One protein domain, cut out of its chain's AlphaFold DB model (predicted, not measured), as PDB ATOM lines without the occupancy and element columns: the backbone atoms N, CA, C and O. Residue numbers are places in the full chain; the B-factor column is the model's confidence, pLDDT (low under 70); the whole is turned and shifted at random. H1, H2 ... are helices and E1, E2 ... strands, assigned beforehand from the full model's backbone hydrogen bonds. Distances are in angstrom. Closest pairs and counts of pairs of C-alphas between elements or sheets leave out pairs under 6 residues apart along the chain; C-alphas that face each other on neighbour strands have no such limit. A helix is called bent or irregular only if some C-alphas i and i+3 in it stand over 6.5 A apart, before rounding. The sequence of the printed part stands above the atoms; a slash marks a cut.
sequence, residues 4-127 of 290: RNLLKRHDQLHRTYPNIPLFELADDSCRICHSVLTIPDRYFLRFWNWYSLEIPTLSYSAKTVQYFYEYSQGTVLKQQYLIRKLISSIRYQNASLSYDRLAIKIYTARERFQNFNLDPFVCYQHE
ATOM      1  N   ARG A   4     460.104 472.797 402.968       59.50
ATOM      2  CA  ARG A   4     461.098 473.632 402.269       59.50
ATOM      3  C   ARG A   4     462.121 472.823 401.462       59.50
ATOM      4  O   ARG A   4     462.582 473.290 400.427       59.50
ATOM      5  N   ASN A   5     462.481 471.626 401.928       61.62
ATOM      6  CA  ASN A   5     463.410 470.750 401.211       61.62
ATOM      7  C   ASN A   5     462.718 470.034 400.047       61.62
ATOM      8  O   ASN A   5     463.348 469.830 399.014       61.62
ATOM      9  N   LEU A   6     461.422 469.729 400.182       65.44
ATOM     10  CA  LEU A   6     460.600 469.236 399.075       65.44
ATOM     11  C   LEU A   6     460.427 470.305 397.993       65.44
ATOM     12  O   LEU A   6     460.662 470.005 396.829       65.44
ATOM     13  N   LEU A   7     460.156 471.558 398.380       70.56
ATOM     14  CA  LEU A   7     460.090 472.697 397.455       70.56
ATOM     15  C   LEU A   7     461.395 472.885 396.677       70.56
ATOM     16  O   LEU A   7     461.405 472.930 395.454       70.56
ATOM     17  N   LYS A   8     462.527 472.918 397.394       73.25
ATOM     18  CA  LYS A   8     463.855 473.054 396.782       73.25
ATOM     19  C   LYS A   8     464.171 471.897 395.838       73.25
ATOM     20  O   LYS A   8     464.781 472.117 394.798       73.25
ATOM     21  N   ARG A   9     463.776 470.672 396.198       74.81
ATOM     22  CA  ARG A   9     463.952 469.493 395.344       74.81
ATOM     23  C   ARG A   9     463.067 469.577 394.100       74.81
ATOM     24  O   ARG A   9     463.559 469.290 393.018       74.81
ATOM     25  N   HIS A  10     461.813 469.998 394.247       82.69
ATOM     26  CA  HIS A  10     460.885 470.222 393.141       82.69
ATOM     27  C   HIS A  10     461.432 471.276 392.163       82.69
ATOM     28  O   HIS A  10     461.580 471.002 390.974       82.69
ATOM     29  N   ASP A  11     461.856 472.435 392.671       80.19
ATOM     30  CA  ASP A  11     462.456 473.497 391.856       80.19
ATOM     31  C   ASP A  11     463.755 473.032 391.174       80.19
ATOM     32  O   ASP A  11     464.003 473.353 390.010       80.19
ATOM     33  N   GLN A  12     464.587 472.243 391.866       79.88
ATOM     34  CA  GLN A  12     465.807 471.678 391.289       79.88
ATOM     35  C   GLN A  12     465.502 470.703 390.145       79.88
ATOM     36  O   GLN A  12     466.231 470.691 389.156       79.88
ATOM     37  N   LEU A  13     464.429 469.917 390.237       78.88
ATOM     38  CA  LEU A  13     464.027 469.026 389.150       78.88
ATOM     39  C   LEU A  13     463.598 469.812 387.907       78.88
ATOM     40  O   LEU A  13     463.954 469.410 386.804       78.88
ATOM     41  N   HIS A  14     462.942 470.963 388.061       82.12
ATOM     42  CA  HIS A  14     462.640 471.842 386.928       82.12
ATOM     43  C   HIS A  14     463.871 472.519 386.314       82.12
ATOM     44  O   HIS A  14     463.818 472.924 385.155       82.12
ATOM     45  N   ARG A  15     464.995 472.613 387.040       82.88
ATOM     46  CA  ARG A  15     466.276 473.027 386.436       82.88
ATOM     47  C   ARG A  15     466.839 471.953 385.509       82.88
ATOM     48  O   ARG A  15     467.442 472.292 384.500       82.88
ATOM     49  N   THR A  16     466.644 470.680 385.850       80.00
ATOM     50  CA  THR A  16     467.089 469.542 385.030       80.00
ATOM     51  C   THR A  16     466.123 469.258 383.878       80.00
ATOM     52  O   THR A  16     466.555 468.953 382.772       80.00
ATOM     53  N   TYR A  17     464.821 469.383 384.131       77.62
ATOM     54  CA  TYR A  17     463.741 469.089 383.194       77.62
ATOM     55  C   TYR A  17     462.854 470.326 383.005       77.62
ATOM     56  O   TYR A  17     461.751 470.405 383.568       77.62
ATOM     57  N   PRO A  18     463.329 471.328 382.244       72.00
ATOM     58  CA  PRO A  18     462.564 472.539 382.011       72.00
ATOM     59  C   PRO A  18     461.281 472.181 381.254       72.00
ATOM     60  O   PRO A  18     461.321 471.507 380.227       72.00
ATOM     61  N   ASN A  19     460.140 472.649 381.761       75.75
ATOM     62  CA  ASN A  19     458.797 472.489 381.180       75.75
ATOM     63  C   ASN A  19     458.104 471.128 381.356       75.75
ATOM     64  O   ASN A  19     456.996 470.971 380.851       75.75
ATOM     65  N   ILE A  20     458.685 470.166 382.076       74.75
ATOM     66  CA  ILE A  20     457.987 468.906 382.377       74.75
ATOM     67  C   ILE A  20     457.181 469.076 383.670       74.75
ATOM     68  O   ILE A  20     457.794 469.358 384.698       74.75
ATOM     69  N   PRO A  21     455.845 468.903 383.668       70.94
ATOM     70  CA  PRO A  21     455.057 468.870 384.897       70.94
ATOM     71  C   PRO A  21     455.433 467.663 385.765       70.94
ATOM     72  O   PRO A  21     455.415 466.520 385.311       70.94
ATOM     73  N   LEU A  22     455.754 467.917 387.031       66.88
ATOM     74  CA  LEU A  22     456.196 466.921 388.006       66.88
ATOM     75  C   LEU A  22     455.118 466.721 389.075       66.88
ATOM     76  O   LEU A  22     455.226 467.228 390.190       66.88
ATOM     77  N   PHE A  23     454.065 465.978 388.726       63.00
ATOM     78  CA  PHE A  23     452.895 465.778 389.592       63.00
ATOM     79  C   PHE A  23     453.160 464.898 390.825       63.00
ATOM     80  O   PHE A  23     452.383 464.930 391.774       63.00
ATOM     81  N   GLU A  24     454.257 464.137 390.834       57.09
ATOM     82  CA  GLU A  24     454.640 463.274 391.962       57.09
ATOM     83  C   GLU A  24     455.135 464.063 393.185       57.09
ATOM     84  O   GLU A  24     455.080 463.564 394.308       57.09
ATOM     85  N   LEU A  25     455.590 465.310 393.000       61.03
ATOM     86  CA  LEU A  25     455.913 466.217 394.099       61.03
ATOM     87  C   LEU A  25     454.822 467.281 394.198       61.03
ATOM     88  O   LEU A  25     454.832 468.244 393.437       61.03
ATOM     89  N   ALA A  26     453.901 467.103 395.148       68.00
ATOM     90  CA  ALA A  26     452.795 468.021 395.400       68.00
ATOM     91  C   ALA A  26     453.300 469.432 395.771       68.00
ATOM     92  O   ALA A  26     453.602 469.716 396.931       68.00
ATOM     93  N   ASP A  27     453.387 470.315 394.777       81.69
ATOM     94  CA  ASP A  27     453.709 471.729 394.938       81.69
ATOM     95  C   ASP A  27     452.702 472.591 394.176       81.69
ATOM     96  O   ASP A  27     452.910 472.988 393.026       81.69
ATOM     97  N   ASP A  28     451.612 472.923 394.869       86.12
ATOM     98  CA  ASP A  28     450.530 473.742 394.328       86.12
ATOM     99  C   ASP A  28     451.016 475.131 393.871       86.12
ATOM    100  O   ASP A  28     450.343 475.779 393.078       86.12
ATOM    101  N   SER A  29     452.182 475.612 394.318       88.62
ATOM    102  CA  SER A  29     452.705 476.933 393.936       88.62
ATOM    103  C   SER A  29     453.585 476.937 392.683       88.62
ATOM    104  O   SER A  29     453.990 478.002 392.207       88.62
ATOM    105  N   CYS A  30     453.859 475.770 392.098       85.06
ATOM    106  CA  CYS A  30     454.675 475.670 390.897       85.06
ATOM    107  C   CYS A  30     453.918 476.109 389.630       85.06
ATOM    108  O   CYS A  30     452.899 475.530 389.258       85.06
ATOM    109  N   ARG A  31     454.462 477.091 388.896       84.31
ATOM    110  CA  ARG A  31     453.892 477.575 387.619       84.31
ATOM    111  C   ARG A  31     454.087 476.619 386.446       84.31
ATOM    112  O   ARG A  31     453.368 476.735 385.459       84.31
ATOM    113  N   ILE A  32     455.067 475.720 386.529       80.06
ATOM    114  CA  ILE A  32     455.328 474.723 385.481       80.06
ATOM    115  C   ILE A  32     454.322 473.577 385.618       80.06
ATOM    116  O   ILE A  32     453.694 473.190 384.643       80.06
ATOM    117  N   CYS A  33     454.103 473.088 386.842       81.75
ATOM    118  CA  CYS A  33     453.120 472.035 387.109       81.75
ATOM    119  C   CYS A  33     451.673 472.542 387.050       81.75
ATOM    120  O   CYS A  33     450.770 471.815 386.639       81.75
ATOM    121  N   HIS A  34     451.449 473.796 387.450       83.12
ATOM    122  CA  HIS A  34     450.134 474.428 387.498       83.12
ATOM    123  C   HIS A  34     450.148 475.753 386.736       83.12
ATOM    124  O   HIS A  34     449.990 476.836 387.309       83.12
ATOM    125  N   SER A  35     450.359 475.662 385.423       83.12
ATOM    126  CA  SER A  35     450.356 476.822 384.534       83.12
ATOM    127  C   SER A  35     448.984 477.476 384.458       83.12
ATOM    128  O   SER A  35     447.955 476.818 384.315       83.12
ATOM    129  N   VAL A  36     448.982 478.803 384.528       84.00
ATOM    130  CA  VAL A  36     447.789 479.623 384.324       84.00
ATOM    131  C   VAL A  36     447.555 479.710 382.817       84.00
ATOM    132  O   VAL A  36     448.278 480.414 382.120       84.00
ATOM    133  N   LEU A  37     446.592 478.933 382.315       80.62
ATOM    134  CA  LEU A  37     446.313 478.814 380.876       80.62
ATOM    135  C   LEU A  37     445.416 479.937 380.338       80.62
ATOM    136  O   LEU A  37     445.340 480.143 379.131       80.62
ATOM    137  N   THR A  38     444.733 480.657 381.225       82.25
ATOM    138  CA  THR A  38     443.805 481.739 380.887       82.25
ATOM    139  C   THR A  38     444.073 482.961 381.751       82.25
ATOM    140  O   THR A  38     444.504 482.841 382.897       82.25
ATOM    141  N   ILE A  39     443.817 484.151 381.206       83.94
ATOM    142  CA  ILE A  39     443.925 485.397 381.970       83.94
ATOM    143  C   ILE A  39     442.859 485.365 383.082       83.94
ATOM    144  O   ILE A  39     441.678 485.202 382.760       83.94
ATOM    145  N   PRO A  40     443.242 485.489 384.369       88.38
ATOM    146  CA  PRO A  40     442.279 485.534 385.467       88.38
ATOM    147  C   PRO A  40     441.339 486.739 385.365       88.38
ATOM    148  O   PRO A  40     441.672 487.751 384.749       88.38
ATOM    149  N   ASP A  41     440.171 486.647 386.000       88.44
ATOM    150  CA  ASP A  41     439.207 487.743 385.992       88.44
ATOM    151  C   ASP A  41     439.673 488.965 386.807       88.44
ATOM    152  O   ASP A  41     440.678 488.951 387.527       88.44
ATOM    153  N   ARG A  42     438.901 490.053 386.708       89.25
ATOM    154  CA  ARG A  42     439.203 491.321 387.385       89.25
ATOM    155  C   ARG A  42     439.280 491.211 388.913       89.25
ATOM    156  O   ARG A  42     439.995 491.999 389.524       89.25
ATOM    157  N   TYR A  43     438.550 490.288 389.540       91.50
ATOM    158  CA  TYR A  43     438.511 490.153 390.997       91.50
ATOM    159  C   TYR A  43     439.792 489.500 391.501       91.50
ATOM    160  O   TYR A  43     440.417 490.007 392.436       91.50
ATOM    161  N   PHE A  44     440.235 488.433 390.827       94.00
ATOM    162  CA  PHE A  44     441.533 487.834 391.121       94.00
ATOM    163  C   PHE A  44     442.674 488.819 390.851       94.00
ATOM    164  O   PHE A  44     443.590 488.928 391.662       94.00
ATOM    165  N   LEU A  45     442.623 489.570 389.744       91.25
ATOM    166  CA  LEU A  45     443.661 490.557 389.430       91.25
ATOM    167  C   LEU A  45     443.736 491.677 390.477       91.25
ATOM    168  O   LEU A  45     444.836 492.054 390.874       91.25
ATOM    169  N   ARG A  46     442.600 492.163 390.994       90.56
ATOM    170  CA  ARG A  46     442.574 493.121 392.115       90.56
ATOM    171  C   ARG A  46     443.207 492.552 393.376       90.56
ATOM    172  O   ARG A  46     444.029 493.227 393.991       90.56
ATOM    173  N   PHE A  47     442.859 491.313 393.728       94.69
ATOM    174  CA  PHE A  47     443.499 490.606 394.835       94.69
ATOM    175  C   PHE A  47     445.010 490.517 394.632       94.69
ATOM    176  O   PHE A  47     445.761 490.910 395.518       94.69
ATOM    177  N   TRP A  48     445.457 490.040 393.470       93.94
ATOM    178  CA  TRP A  48     446.872 489.823 393.200       93.94
ATOM    179  C   TRP A  48     447.669 491.129 393.205       93.94
ATOM    180  O   TRP A  48     448.711 491.202 393.854       93.94
ATOM    181  N   ASN A  49     447.165 492.174 392.546       88.12
ATOM    182  CA  ASN A  49     447.832 493.474 392.488       88.12
ATOM    183  C   ASN A  49     448.020 494.058 393.892       88.12
ATOM    184  O   ASN A  49     449.135 494.422 394.259       88.12
ATOM    185  N   TRP A  50     446.961 494.064 394.703       92.00
ATOM    186  CA  TRP A  50     447.038 494.492 396.098       92.00
ATOM    187  C   TRP A  50     447.981 493.608 396.927       92.00
ATOM    188  O   TRP A  50     448.862 494.103 397.625       92.00
ATOM    189  N   TYR A  51     447.834 492.286 396.831       90.62
ATOM    190  CA  TYR A  51     448.589 491.348 397.656       90.62
ATOM    191  C   TYR A  51     450.089 491.390 397.348       90.62
ATOM    192  O   TYR A  51     450.900 491.351 398.269       90.62
ATOM    193  N   SER A  52     450.459 491.519 396.071       87.94
ATOM    194  CA  SER A  52     451.853 491.620 395.624       87.94
ATOM    195  C   SER A  52     452.529 492.946 395.980       87.94
ATOM    196  O   SER A  52     453.751 492.981 396.113       87.94
ATOM    197  N   LEU A  53     451.747 494.015 396.176       85.50
ATOM    198  CA  LEU A  53     452.236 495.301 396.674       85.50
ATOM    199  C   LEU A  53     452.554 495.221 398.173       85.50
ATOM    200  O   LEU A  53     453.568 495.727 398.642       85.50
ATOM    201  N   GLU A  54     451.670 494.569 398.923       82.12
ATOM    202  CA  GLU A  54     451.728 494.488 400.380       82.12
ATOM    203  C   GLU A  54     452.683 493.405 400.894       82.12
ATOM    204  O   GLU A  54     453.238 493.519 401.988       82.12
ATOM    205  N   ILE A  55     452.834 492.317 400.136       83.94
ATOM    206  CA  ILE A  55     453.614 491.141 400.507       83.94
ATOM    207  C   ILE A  55     454.609 490.826 399.381       83.94
ATOM    208  O   ILE A  55     454.188 490.635 398.239       83.94
ATOM    209  N   PRO A  56     455.915 490.672 399.688       82.75
ATOM    210  CA  PRO A  56     456.927 490.287 398.705       82.75
ATOM    211  C   PRO A  56     456.655 488.899 398.109       82.75
ATOM    212  O   PRO A  56     457.041 487.859 398.657       82.75
ATOM    213  N   THR A  57     455.973 488.881 396.970       86.31
ATOM    214  CA  THR A  57     455.598 487.676 396.228       86.31
ATOM    215  C   THR A  57     456.349 487.613 394.904       86.31
ATOM    216  O   THR A  57     456.704 488.626 394.315       86.31
ATOM    217  N   LEU A  58     456.627 486.396 394.444       86.69
ATOM    218  CA  LEU A  58     457.294 486.134 393.170       86.69
ATOM    219  C   LEU A  58     456.282 485.766 392.089       86.69
ATOM    220  O   LEU A  58     456.424 486.163 390.936       86.69
ATOM    221  N   SER A  59     455.289 484.941 392.437       87.25
ATOM    222  CA  SER A  59     454.278 484.493 391.482       87.25
ATOM    223  C   SER A  59     453.113 483.740 392.120       87.25
ATOM    224  O   SER A  59     453.198 483.284 393.262       87.25
ATOM    225  N   TYR A  60     452.060 483.575 391.321       91.12
ATOM    226  CA  TYR A  60     450.929 482.689 391.563       91.12
ATOM    227  C   TYR A  60     450.865 481.575 390.508       91.12
ATOM    228  O   TYR A  60     451.428 481.704 389.415       91.12
ATOM    229  N   SER A  61     450.147 480.500 390.831       90.38
ATOM    230  CA  SER A  61     449.867 479.362 389.950       90.38
ATOM    231  C   SER A  61     448.365 479.245 389.644       90.38
ATOM    232  O   SER A  61     447.537 479.954 390.222       90.38
ATOM    233  N   ALA A  62     447.977 478.302 388.778       86.50
ATOM    234  CA  ALA A  62     446.563 477.986 388.553       86.50
ATOM    235  C   ALA A  62     445.853 477.503 389.831       86.50
ATOM    236  O   ALA A  62     444.661 477.755 390.006       86.50
ATOM    237  N   LYS A  63     446.582 476.874 390.763       91.81
ATOM    238  CA  LYS A  63     446.039 476.499 392.076       91.81
ATOM    239  C   LYS A  63     445.762 477.715 392.947       91.81
ATOM    240  O   LYS A  63     444.737 477.737 393.615       91.81
ATOM    241  N   THR A  64     446.600 478.751 392.893       94.50
ATOM    242  CA  THR A  64     446.314 480.021 393.582       94.50
ATOM    243  C   THR A  64     444.995 480.623 393.122       94.50
ATOM    244  O   THR A  64     444.176 481.015 393.949       94.50
ATOM    245  N   VAL A  65     444.770 480.652 391.806       92.56
ATOM    246  CA  VAL A  65     443.524 481.152 391.214       92.56
ATOM    247  C   VAL A  65     442.335 480.302 391.670       92.56
ATOM    248  O   VAL A  65     441.333 480.843 392.132       92.56
ATOM    249  N   GLN A  66     442.463 478.973 391.610       92.69
ATOM    250  CA  GLN A  66     441.436 478.039 392.080       92.69
ATOM    251  C   GLN A  66     441.077 478.286 393.557       92.69
ATOM    252  O   GLN A  66     439.907 478.474 393.892       92.69
ATOM    253  N   TYR A  67     442.076 478.328 394.442       94.00
ATOM    254  CA  TYR A  67     441.854 478.500 395.876       94.00
ATOM    255  C   TYR A  67     441.288 479.869 396.235       94.00
ATOM    256  O   TYR A  67     440.528 479.954 397.196       94.00
ATOM    257  N   PHE A  68     441.596 480.917 395.469       95.31
ATOM    258  CA  PHE A  68     440.986 482.231 395.654       95.31
ATOM    259  C   PHE A  68     439.461 482.168 395.490       95.31
ATOM    260  O   PHE A  68     438.737 482.570 396.399       95.31
ATOM    261  N   TYR A  69     438.955 481.597 394.391       92.50
ATOM    262  CA  TYR A  69     437.505 481.518 394.172       92.50
ATOM    263  C   TYR A  69     436.812 480.564 395.138       92.50
ATOM    264  O   TYR A  69     435.743 480.886 395.660       92.50
ATOM    265  N   GLU A  70     437.424 479.408 395.412       90.56
ATOM    266  CA  GLU A  70     436.887 478.484 396.408       90.56
ATOM    267  C   GLU A  70     436.800 479.154 397.783       90.56
ATOM    268  O   GLU A  70     435.815 478.963 398.495       90.56
ATOM    269  N   TYR A  71     437.801 479.958 398.155       90.50
ATOM    270  CA  TYR A  71     437.810 480.713 399.406       90.50
ATOM    271  C   TYR A  71     436.707 481.779 399.433       90.50
ATOM    272  O   TYR A  71     435.979 481.871 400.422       90.50
ATOM    273  N   SER A  72     436.518 482.528 398.342       87.50
ATOM    274  CA  SER A  72     435.459 483.539 398.233       87.50
ATOM    275  C   SER A  72     434.052 482.959 398.400       87.50
ATOM    276  O   SER A  72     433.201 483.625 398.990       87.50
ATOM    277  N   GLN A  73     433.824 481.728 397.928       84.56
ATOM    278  CA  GLN A  73     432.525 481.037 397.945       84.56
ATOM    279  C   GLN A  73     432.358 480.045 399.114       84.56
ATOM    280  O   GLN A  73     431.277 479.494 399.317       84.56
ATOM    281  N   GLY A  74     433.424 479.768 399.867       74.69
ATOM    282  CA  GLY A  74     433.441 478.737 400.900       74.69
ATOM    283  C   GLY A  74     432.651 479.113 402.157       74.69
ATOM    284  O   GLY A  74     432.569 480.281 402.532       74.69
ATOM    285  N   THR A  75     432.129 478.102 402.858       75.31
ATOM    286  CA  THR A  75     431.598 478.255 404.225       75.31
ATOM    287  C   THR A  75     432.725 478.588 405.208       75.31
ATOM    288  O   THR A  75     433.887 478.306 404.926       75.31
ATOM    289  N   VAL A  76     432.401 479.117 406.394       70.25
ATOM    290  CA  VAL A  76     433.399 479.483 407.425       70.25
ATOM    291  C   VAL A  76     434.374 478.333 407.737       70.25
ATOM    292  O   VAL A  76     435.583 478.542 407.802       70.25
ATOM    293  N   LEU A  77     433.872 477.098 407.852       69.19
ATOM    294  CA  LEU A  77     434.707 475.914 408.093       69.19
ATOM    295  C   LEU A  77     435.638 475.607 406.910       69.19
ATOM    296  O   LEU A  77     436.809 475.283 407.099       69.19
ATOM    297  N   LYS A  78     435.146 475.753 405.675       78.00
ATOM    298  CA  LYS A  78     435.947 475.518 404.466       78.00
ATOM    299  C   LYS A  78     436.985 476.625 404.257       78.00
ATOM    300  O   LYS A  78     438.086 476.350 403.789       78.00
ATOM    301  N   GLN A  79     436.669 477.857 404.653       77.62
ATOM    302  CA  GLN A  79     437.548 479.018 404.531       77.62
ATOM    303  C   GLN A  79     438.862 478.855 405.307       77.62
ATOM    304  O   GLN A  79     439.901 479.250 404.789       77.62
ATOM    305  N   GLN A  80     438.857 478.220 406.487       77.88
ATOM    306  CA  GLN A  80     440.088 477.967 407.258       77.88
ATOM    307  C   GLN A  80     441.063 477.028 406.532       77.88
ATOM    308  O   GLN A  80     442.275 477.237 406.536       77.88
ATOM    309  N   TYR A  81     440.539 475.994 405.879       84.19
ATOM    310  CA  TYR A  81     441.344 475.100 405.054       84.19
ATOM    311  C   TYR A  81     441.812 475.795 403.766       84.19
ATOM    312  O   TYR A  81     442.979 475.706 403.381       84.19
ATOM    313  N   LEU A  82     440.907 476.527 403.116       86.94
ATOM    314  CA  LEU A  82     441.165 477.164 401.829       86.94
ATOM    315  C   LEU A  82     442.149 478.324 401.928       86.94
ATOM    316  O   LEU A  82     442.988 478.462 401.047       86.94
ATOM    317  N   ILE A  83     442.121 479.109 403.007       87.81
ATOM    318  CA  ILE A  83     443.111 480.172 403.213       87.81
ATOM    319  C   ILE A  83     444.513 479.588 403.404       87.81
ATOM    320  O   ILE A  83     445.484 480.129 402.875       87.81
ATOM    321  N   ARG A  84     444.617 478.418 404.052       87.94
ATOM    322  CA  ARG A  84     445.878 477.676 404.157       87.94
ATOM    323  C   ARG A  84     446.399 477.257 402.794       87.94
ATOM    324  O   ARG A  84     447.568 477.493 402.492       87.94
ATOM    325  N   LYS A  85     445.524 476.676 401.973       89.94
ATOM    326  CA  LYS A  85     445.845 476.248 400.610       89.94
ATOM    327  C   LYS A  85     446.214 477.418 399.701       89.94
ATOM    328  O   LYS A  85     447.246 477.358 399.034       89.94
ATOM    329  N   LEU A  86     445.449 478.506 399.760       93.75
ATOM    330  CA  LEU A  86     445.716 479.745 399.038       93.75
ATOM    331  C   LEU A  86     447.108 480.282 399.380       93.75
ATOM    332  O   LEU A  86     447.930 480.433 398.480       93.75
ATOM    333  N   ILE A  87     447.413 480.467 400.669       91.69
ATOM    334  CA  ILE A  87     448.720 480.962 401.120       91.69
ATOM    335  C   ILE A  87     449.847 480.032 400.665       91.69
ATOM    336  O   ILE A  87     450.849 480.524 400.152       91.69
ATOM    337  N   SER A  88     449.689 478.710 400.805       88.19
ATOM    338  CA  SER A  88     450.720 477.741 400.398       88.19
ATOM    339  C   SER A  88     450.928 477.644 398.886       88.19
ATOM    340  O   SER A  88     451.980 477.192 398.450       88.19
ATOM    341  N   SER A  89     449.943 478.066 398.091       90.94
ATOM    342  CA  SER A  89     450.019 478.055 396.629       90.94
ATOM    343  C   SER A  89     450.716 479.290 396.040       90.94
ATOM    344  O   SER A  89     450.885 479.365 394.828       90.94
ATOM    345  N   ILE A  90     451.127 480.262 396.858       90.38
ATOM    346  CA  ILE A  90     451.823 481.473 396.401       90.38
ATOM    347  C   ILE A  90     453.328 481.315 396.627       90.38
ATOM    348  O   ILE A  90     453.774 480.878 397.690       90.38
ATOM    349  N   ARG A  91     454.137 481.708 395.637       88.12
ATOM    350  CA  ARG A  91     455.595 481.793 395.790       88.12
ATOM    351  C   ARG A  91     455.959 483.135 396.420       88.12
ATOM    352  O   ARG A  91     455.692 484.179 395.828       88.12
ATOM    353  N   TYR A  92     456.616 483.112 397.575       85.88
ATOM    354  CA  TYR A  92     457.098 484.312 398.272       85.88
ATOM    355  C   TYR A  92     458.588 484.541 398.030       85.88
ATOM    356  O   TYR A  92     459.349 483.586 397.885       85.88
ATOM    357  N   GLN A  93     459.010 485.804 398.047       77.50
ATOM    358  CA  GLN A  93     460.424 486.165 397.936       77.50
ATOM    359  C   GLN A  93     461.202 485.778 399.204       77.50
ATOM    360  O   GLN A  93     462.327 485.291 399.116       77.50
ATOM    361  N   ASN A  94     460.576 485.917 400.379       66.62
ATOM    362  CA  ASN A  94     461.168 485.605 401.680       66.62
ATOM    363  C   ASN A  94     460.324 484.562 402.422       66.62
ATOM    364  O   ASN A  94     459.124 484.738 402.601       66.62
ATOM    365  N   ALA A  95     460.950 483.488 402.912       59.34
ATOM    366  CA  ALA A  95     460.219 482.386 403.552       59.34
ATOM    367  C   ALA A  95     459.943 482.577 405.057       59.34
ATOM    368  O   ALA A  95     459.455 481.653 405.698       59.34
ATOM    369  N   SER A  96     460.279 483.734 405.634       64.81
ATOM    370  CA  SER A  96     460.096 484.015 407.071       64.81
ATOM    371  C   SER A  96     458.750 484.679 407.393       64.81
ATOM    372  O   SER A  96     458.604 485.321 408.430       64.81
ATOM    373  N   LEU A  97     457.766 484.573 406.497       73.00
ATOM    374  CA  LEU A  97     456.445 485.160 406.700       73.00
ATOM    375  C   LEU A  97     455.609 484.275 407.632       73.00
ATOM    376  O   LEU A  97     455.493 483.068 407.424       73.00
ATOM    377  N   SER A  98     455.013 484.887 408.659       81.31
ATOM    378  CA  SER A  98     454.080 484.197 409.554       81.31
ATOM    379  C   SER A  98     452.778 483.889 408.818       81.31
ATOM    380  O   SER A  98     452.139 484.795 408.279       81.31
ATOM    381  N   TYR A  99     452.377 482.616 408.844       82.38
ATOM    382  CA  TYR A  99     451.102 482.162 408.297       82.38
ATOM    383  C   TYR A  99     449.925 482.962 408.865       82.38
ATOM    384  O   TYR A  99     449.120 483.478 408.094       82.38
ATOM    385  N   ASP A 100     449.872 483.132 410.188       76.81
ATOM    386  CA  ASP A 100     448.771 483.826 410.863       76.81
ATOM    387  C   ASP A 100     448.662 485.275 410.393       76.81
ATOM    388  O   ASP A 100     447.571 485.771 410.115       76.81
ATOM    389  N   ARG A 101     449.807 485.944 410.203       78.81
ATOM    390  CA  ARG A 101     449.843 487.320 409.695       78.81
ATOM    391  C   ARG A 101     449.304 487.411 408.268       78.81
ATOM    392  O   ARG A 101     448.565 488.345 407.961       78.81
ATOM    393  N   LEU A 102     449.658 486.461 407.403       84.88
ATOM    394  CA  LEU A 102     449.149 486.411 406.029       84.88
ATOM    395  C   LEU A 102     447.648 486.099 406.003       84.88
ATOM    396  O   LEU A 102     446.905 486.756 405.278       84.88
ATOM    397  N   ALA A 103     447.201 485.146 406.824       85.25
ATOM    398  CA  ALA A 103     445.804 484.745 406.922       85.25
ATOM    399  C   ALA A 103     444.916 485.898 407.407       85.25
ATOM    400  O   ALA A 103     443.920 486.218 406.760       85.25
ATOM    401  N   ILE A 104     445.318 486.586 408.482       78.88
ATOM    402  CA  ILE A 104     444.605 487.766 408.992       78.88
ATOM    403  C   ILE A 104     444.533 488.850 407.913       78.88
ATOM    404  O   ILE A 104     443.467 489.409 407.681       78.88
ATOM    405  N   LYS A 105     445.635 489.124 407.202       85.25
ATOM    406  CA  LYS A 105     445.668 490.174 406.172       85.25
ATOM    407  C   LYS A 105     444.723 489.874 405.006       85.25
ATOM    408  O   LYS A 105     443.997 490.765 404.575       85.25
ATOM    409  N   ILE A 106     444.706 488.628 404.526       88.38
ATOM    410  CA  ILE A 106     443.797 488.187 403.457       88.38
ATOM    411  C   ILE A 106     442.339 488.264 403.922       88.38
ATOM    412  O   ILE A 106     441.502 488.780 403.185       88.38
ATOM    413  N   TYR A 107     442.041 487.807 405.142       84.88
ATOM    414  CA  TYR A 107     440.692 487.875 405.704       84.88
ATOM    415  C   TYR A 107     440.200 489.324 405.823       84.88
ATOM    416  O   TYR A 107     439.141 489.664 405.302       84.88
ATOM    417  N   THR A 108     441.000 490.207 406.425       81.38
ATOM    418  CA  THR A 108     440.647 491.623 406.586       81.38
ATOM    419  C   THR A 108     440.426 492.308 405.239       81.38
ATOM    420  O   THR A 108     439.463 493.054 405.081       81.38
ATOM    421  N   ALA A 109     441.280 492.043 404.249       83.88
ATOM    422  CA  ALA A 109     441.135 492.622 402.917       83.88
ATOM    423  C   ALA A 109     439.892 492.107 402.185       83.88
ATOM    424  O   ALA A 109     439.205 492.880 401.523       83.88
ATOM    425  N   ARG A 110     439.565 490.819 402.337       86.19
ATOM    426  CA  ARG A 110     438.339 490.240 401.783       86.19
ATOM    427  C   ARG A 110     437.105 490.967 402.305       86.19
ATOM    428  O   ARG A 110     436.259 491.344 401.499       86.19
ATOM    429  N   GLU A 111     437.007 491.163 403.618       84.62
ATOM    430  CA  GLU A 111     435.868 491.858 404.224       84.62
ATOM    431  C   GLU A 111     435.841 493.333 403.798       84.62
ATOM    432  O   GLU A 111     434.815 493.823 403.325       84.62
ATOM    433  N   ARG A 112     436.991 494.020 403.855       80.38
ATOM    434  CA  ARG A 112     437.124 495.440 403.486       80.38
ATOM    435  C   ARG A 112     436.750 495.711 402.028       80.38
ATOM    436  O   ARG A 112     436.047 496.676 401.746       80.38
ATOM    437  N   PHE A 113     437.204 494.869 401.104       83.69
ATOM    438  CA  PHE A 113     436.995 495.054 399.665       83.69
ATOM    439  C   PHE A 113     435.822 494.231 399.117       83.69
ATOM    440  O   PHE A 113     435.674 494.104 397.900       83.69
ATOM    441  N   GLN A 114     434.996 493.660 400.001       85.44
ATOM    442  CA  GLN A 114     433.825 492.847 399.663       85.44
ATOM    443  C   GLN A 114     434.151 491.742 398.649       85.44
ATOM    444  O   GLN A 114     433.598 491.709 397.554       85.44
ATOM    445  N   ASN A 115     435.082 490.845 398.984       86.62
ATOM    446  CA  ASN A 115     435.642 489.849 398.058       86.62
ATOM    447  C   ASN A 115     436.296 490.471 396.806       86.62
ATOM    448  O   ASN A 115     436.218 489.901 395.722       86.62
ATOM    449  N   PHE A 116     436.938 491.634 396.947       89.88
ATOM    450  CA  PHE A 116     437.566 492.381 395.844       89.88
ATOM    451  C   PHE A 116     436.582 492.850 394.751       89.88
ATOM    452  O   PHE A 116     436.983 493.207 393.636       89.88
ATOM    453  N   ASN A 117     435.285 492.918 395.082       87.75
ATOM    454  CA  ASN A 117     434.296 493.642 394.281       87.75
ATOM    455  C   ASN A 117     434.581 495.149 394.273       87.75
ATOM    456  O   ASN A 117     434.365 495.807 393.252       87.75
ATOM    457  N   LEU A 118     435.114 495.673 395.378       84.94
ATOM    458  CA  LEU A 118     435.674 497.016 395.458       84.94
ATOM    459  C   LEU A 118     437.154 496.983 395.075       84.94
ATOM    460  O   LEU A 118     437.856 496.009 395.351       84.94
ATOM    461  N   ASP A 119     437.615 498.034 394.404       82.88
ATOM    462  CA  ASP A 119     439.015 498.151 394.010       82.88
ATOM    463  C   ASP A 119     439.865 498.613 395.204       82.88
ATOM    464  O   ASP A 119     439.620 499.711 395.713       82.88
ATOM    465  N   PRO A 120     440.867 497.826 395.647       82.62
ATOM    466  CA  PRO A 120     441.730 498.223 396.752       82.62
ATOM    467  C   PRO A 120     442.381 499.589 396.529       82.62
ATOM    468  O   PRO A 120     442.454 500.375 397.466       82.62
ATOM    469  N   PHE A 121     442.792 499.913 395.297       76.19
ATOM    470  CA  PHE A 121     443.508 501.157 394.997       76.19
ATOM    471  C   PHE A 121     442.619 502.398 395.076       76.19
ATOM    472  O   PHE A 121     443.097 503.461 395.460       76.19
ATOM    473  N   VAL A 122     441.320 502.263 394.795       70.31
ATOM    474  CA  VAL A 122     440.352 503.353 395.004       70.31
ATOM    475  C   VAL A 122     440.137 503.587 396.500       70.31
ATOM    476  O   VAL A 122     440.014 504.723 396.944       70.31
ATOM    477  N   CYS A 123     440.156 502.528 397.311       58.97
ATOM    478  CA  CYS A 123     440.011 502.652 398.760       58.97
ATOM    479  C   CYS A 123     441.223 503.298 399.455       58.97
ATOM    480  O   CYS A 123     441.028 503.877 400.520       58.97
ATOM    481  N   TYR A 124     442.436 503.210 398.894       57.00
ATOM    482  CA  TYR A 124     443.619 503.893 399.446       57.00
ATOM    483  C   TYR A 124     443.620 505.400 399.147       57.00
ATOM    484  O   TYR A 124     444.037 506.179 399.994       57.00
ATOM    485  N   GLN A 125     443.070 505.834 398.007       47.16
ATOM    486  CA  GLN A 125     443.006 507.259 397.639       47.16
ATOM    487  C   GLN A 125     442.168 508.119 398.601       47.16
ATOM    488  O   GLN A 125     442.319 509.336 398.617       47.16
ATOM    489  N   HIS A 126     441.305 507.502 399.411       47.00
ATOM    490  CA  HIS A 126     440.512 508.191 400.429       47.00
ATOM    491  C   HIS A 126     441.168 508.224 401.821       47.00
ATOM    492  O   HIS A 126     440.624 508.871 402.710       47.00
ATOM    493  N   GLU A 127     442.304 507.544 402.035       47.88
ATOM    494  CA  GLU A 127     443.032 507.577 403.317       47.88
ATOM    495  C   GLU A 127     444.183 508.600 403.341       47.88
ATOM    496  O   GLU A 127     444.650 508.950 404.421       47.88
TER     497      GLU A 127
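This is residues 4 to 127 of the 290 residues of an uncharacterized protein of Rhizophagus irregularis (UniProt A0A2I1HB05). A helical hairpin, H3 and H4, makes the core of a small helical body; H5 crosses one end of H4 at a steep tilt, and H2 lies near both H3 and H5. H1 lies at one end of the long axis, joined to this body by a long stretch without a named element, while H6 lies beside H2 toward the other end. The printed part has 124 residues, with six named helices and one named strand in the order H1, H2, E1, H3, H4, H5, H6, and its class is mostly helix. The whole is compact by its radius of gyration of the C-alphas, 15.1 A, yet elongated in outline, spanning 49 by 28 by 26 A.

Find C-alpha 4 at (461.098, 473.632, 402.269); from there H1 runs through residues 4 to 16, 18.7 A long. Pass residues 17 to 41 and look at C-alpha 42, at (439.203, 491.321, 387.385), where H2 begins; it covers residues 42 to 54 over 18.3 A. The strand E1 is residues 57 to 59, 5.9 A long. H3 takes residues 62 to 73 over 17.2 A, and H4 takes residues 76 to 88 over 18.8 A. H5, the longest helix by residues, runs from 99 to 112 over 19.9 A. H6, residues 120 to 124 and 6.6 A long, ends at C-alpha 124, at (443.619, 503.893, 399.446).

Start at H1, which touches no helix; its centre is 19.2 A from the mean of all C-alphas. Go on to H2, which is close to but not clearly touching H3, about perpendicular at 74 degrees; their closest C-alphas, Phe 44 and Val 65, are 7.0 A apart. H2 and E1 meet only through their link. E1 pairs with no named strand, but its residues 57 to 59 pair antiparallel with residues 91 to 92. H3 and H4 form a helical hairpin: they touch, with a shallow tilt of 21 degrees, opposite ways, and their closest C-alphas, Tyr 67 and Leu 86, are 5.1 A apart. H4, with residues 83 to 87 alone, touches residues 99 to 103 of H5 at a steep tilt of 61 degrees, opposite ways; the closest C-alphas, Ile 83 and Ala 103, are 6.5 A apart. H3 and H5 are only just apart, at 8.1 A, and H2 and H5 are near each other, with 9 pairs of C-alphas within 10 A. H6 only just touches residues 46 to 50 of H2, with 3 pairs of C-alphas within 8 A; the closest are Trp 50 and Pro 120, 6.5 A apart. In H1, H2, H3, H5 and H6 every O i to N i+4 pair is within hydrogen-bond range; in H4, 6 of 9 are.

The C-alphas farthest apart are those of Thr 16 and His 126, at 49.4 A. The printed part has no cut, and the long link is H1 to H2, with 25 residues. The mean pLDDT of the printed part is 81.1; look for values under 70 at residues 4 to 6, 22 to 26, 77, 94 to 96 and 123 to 127.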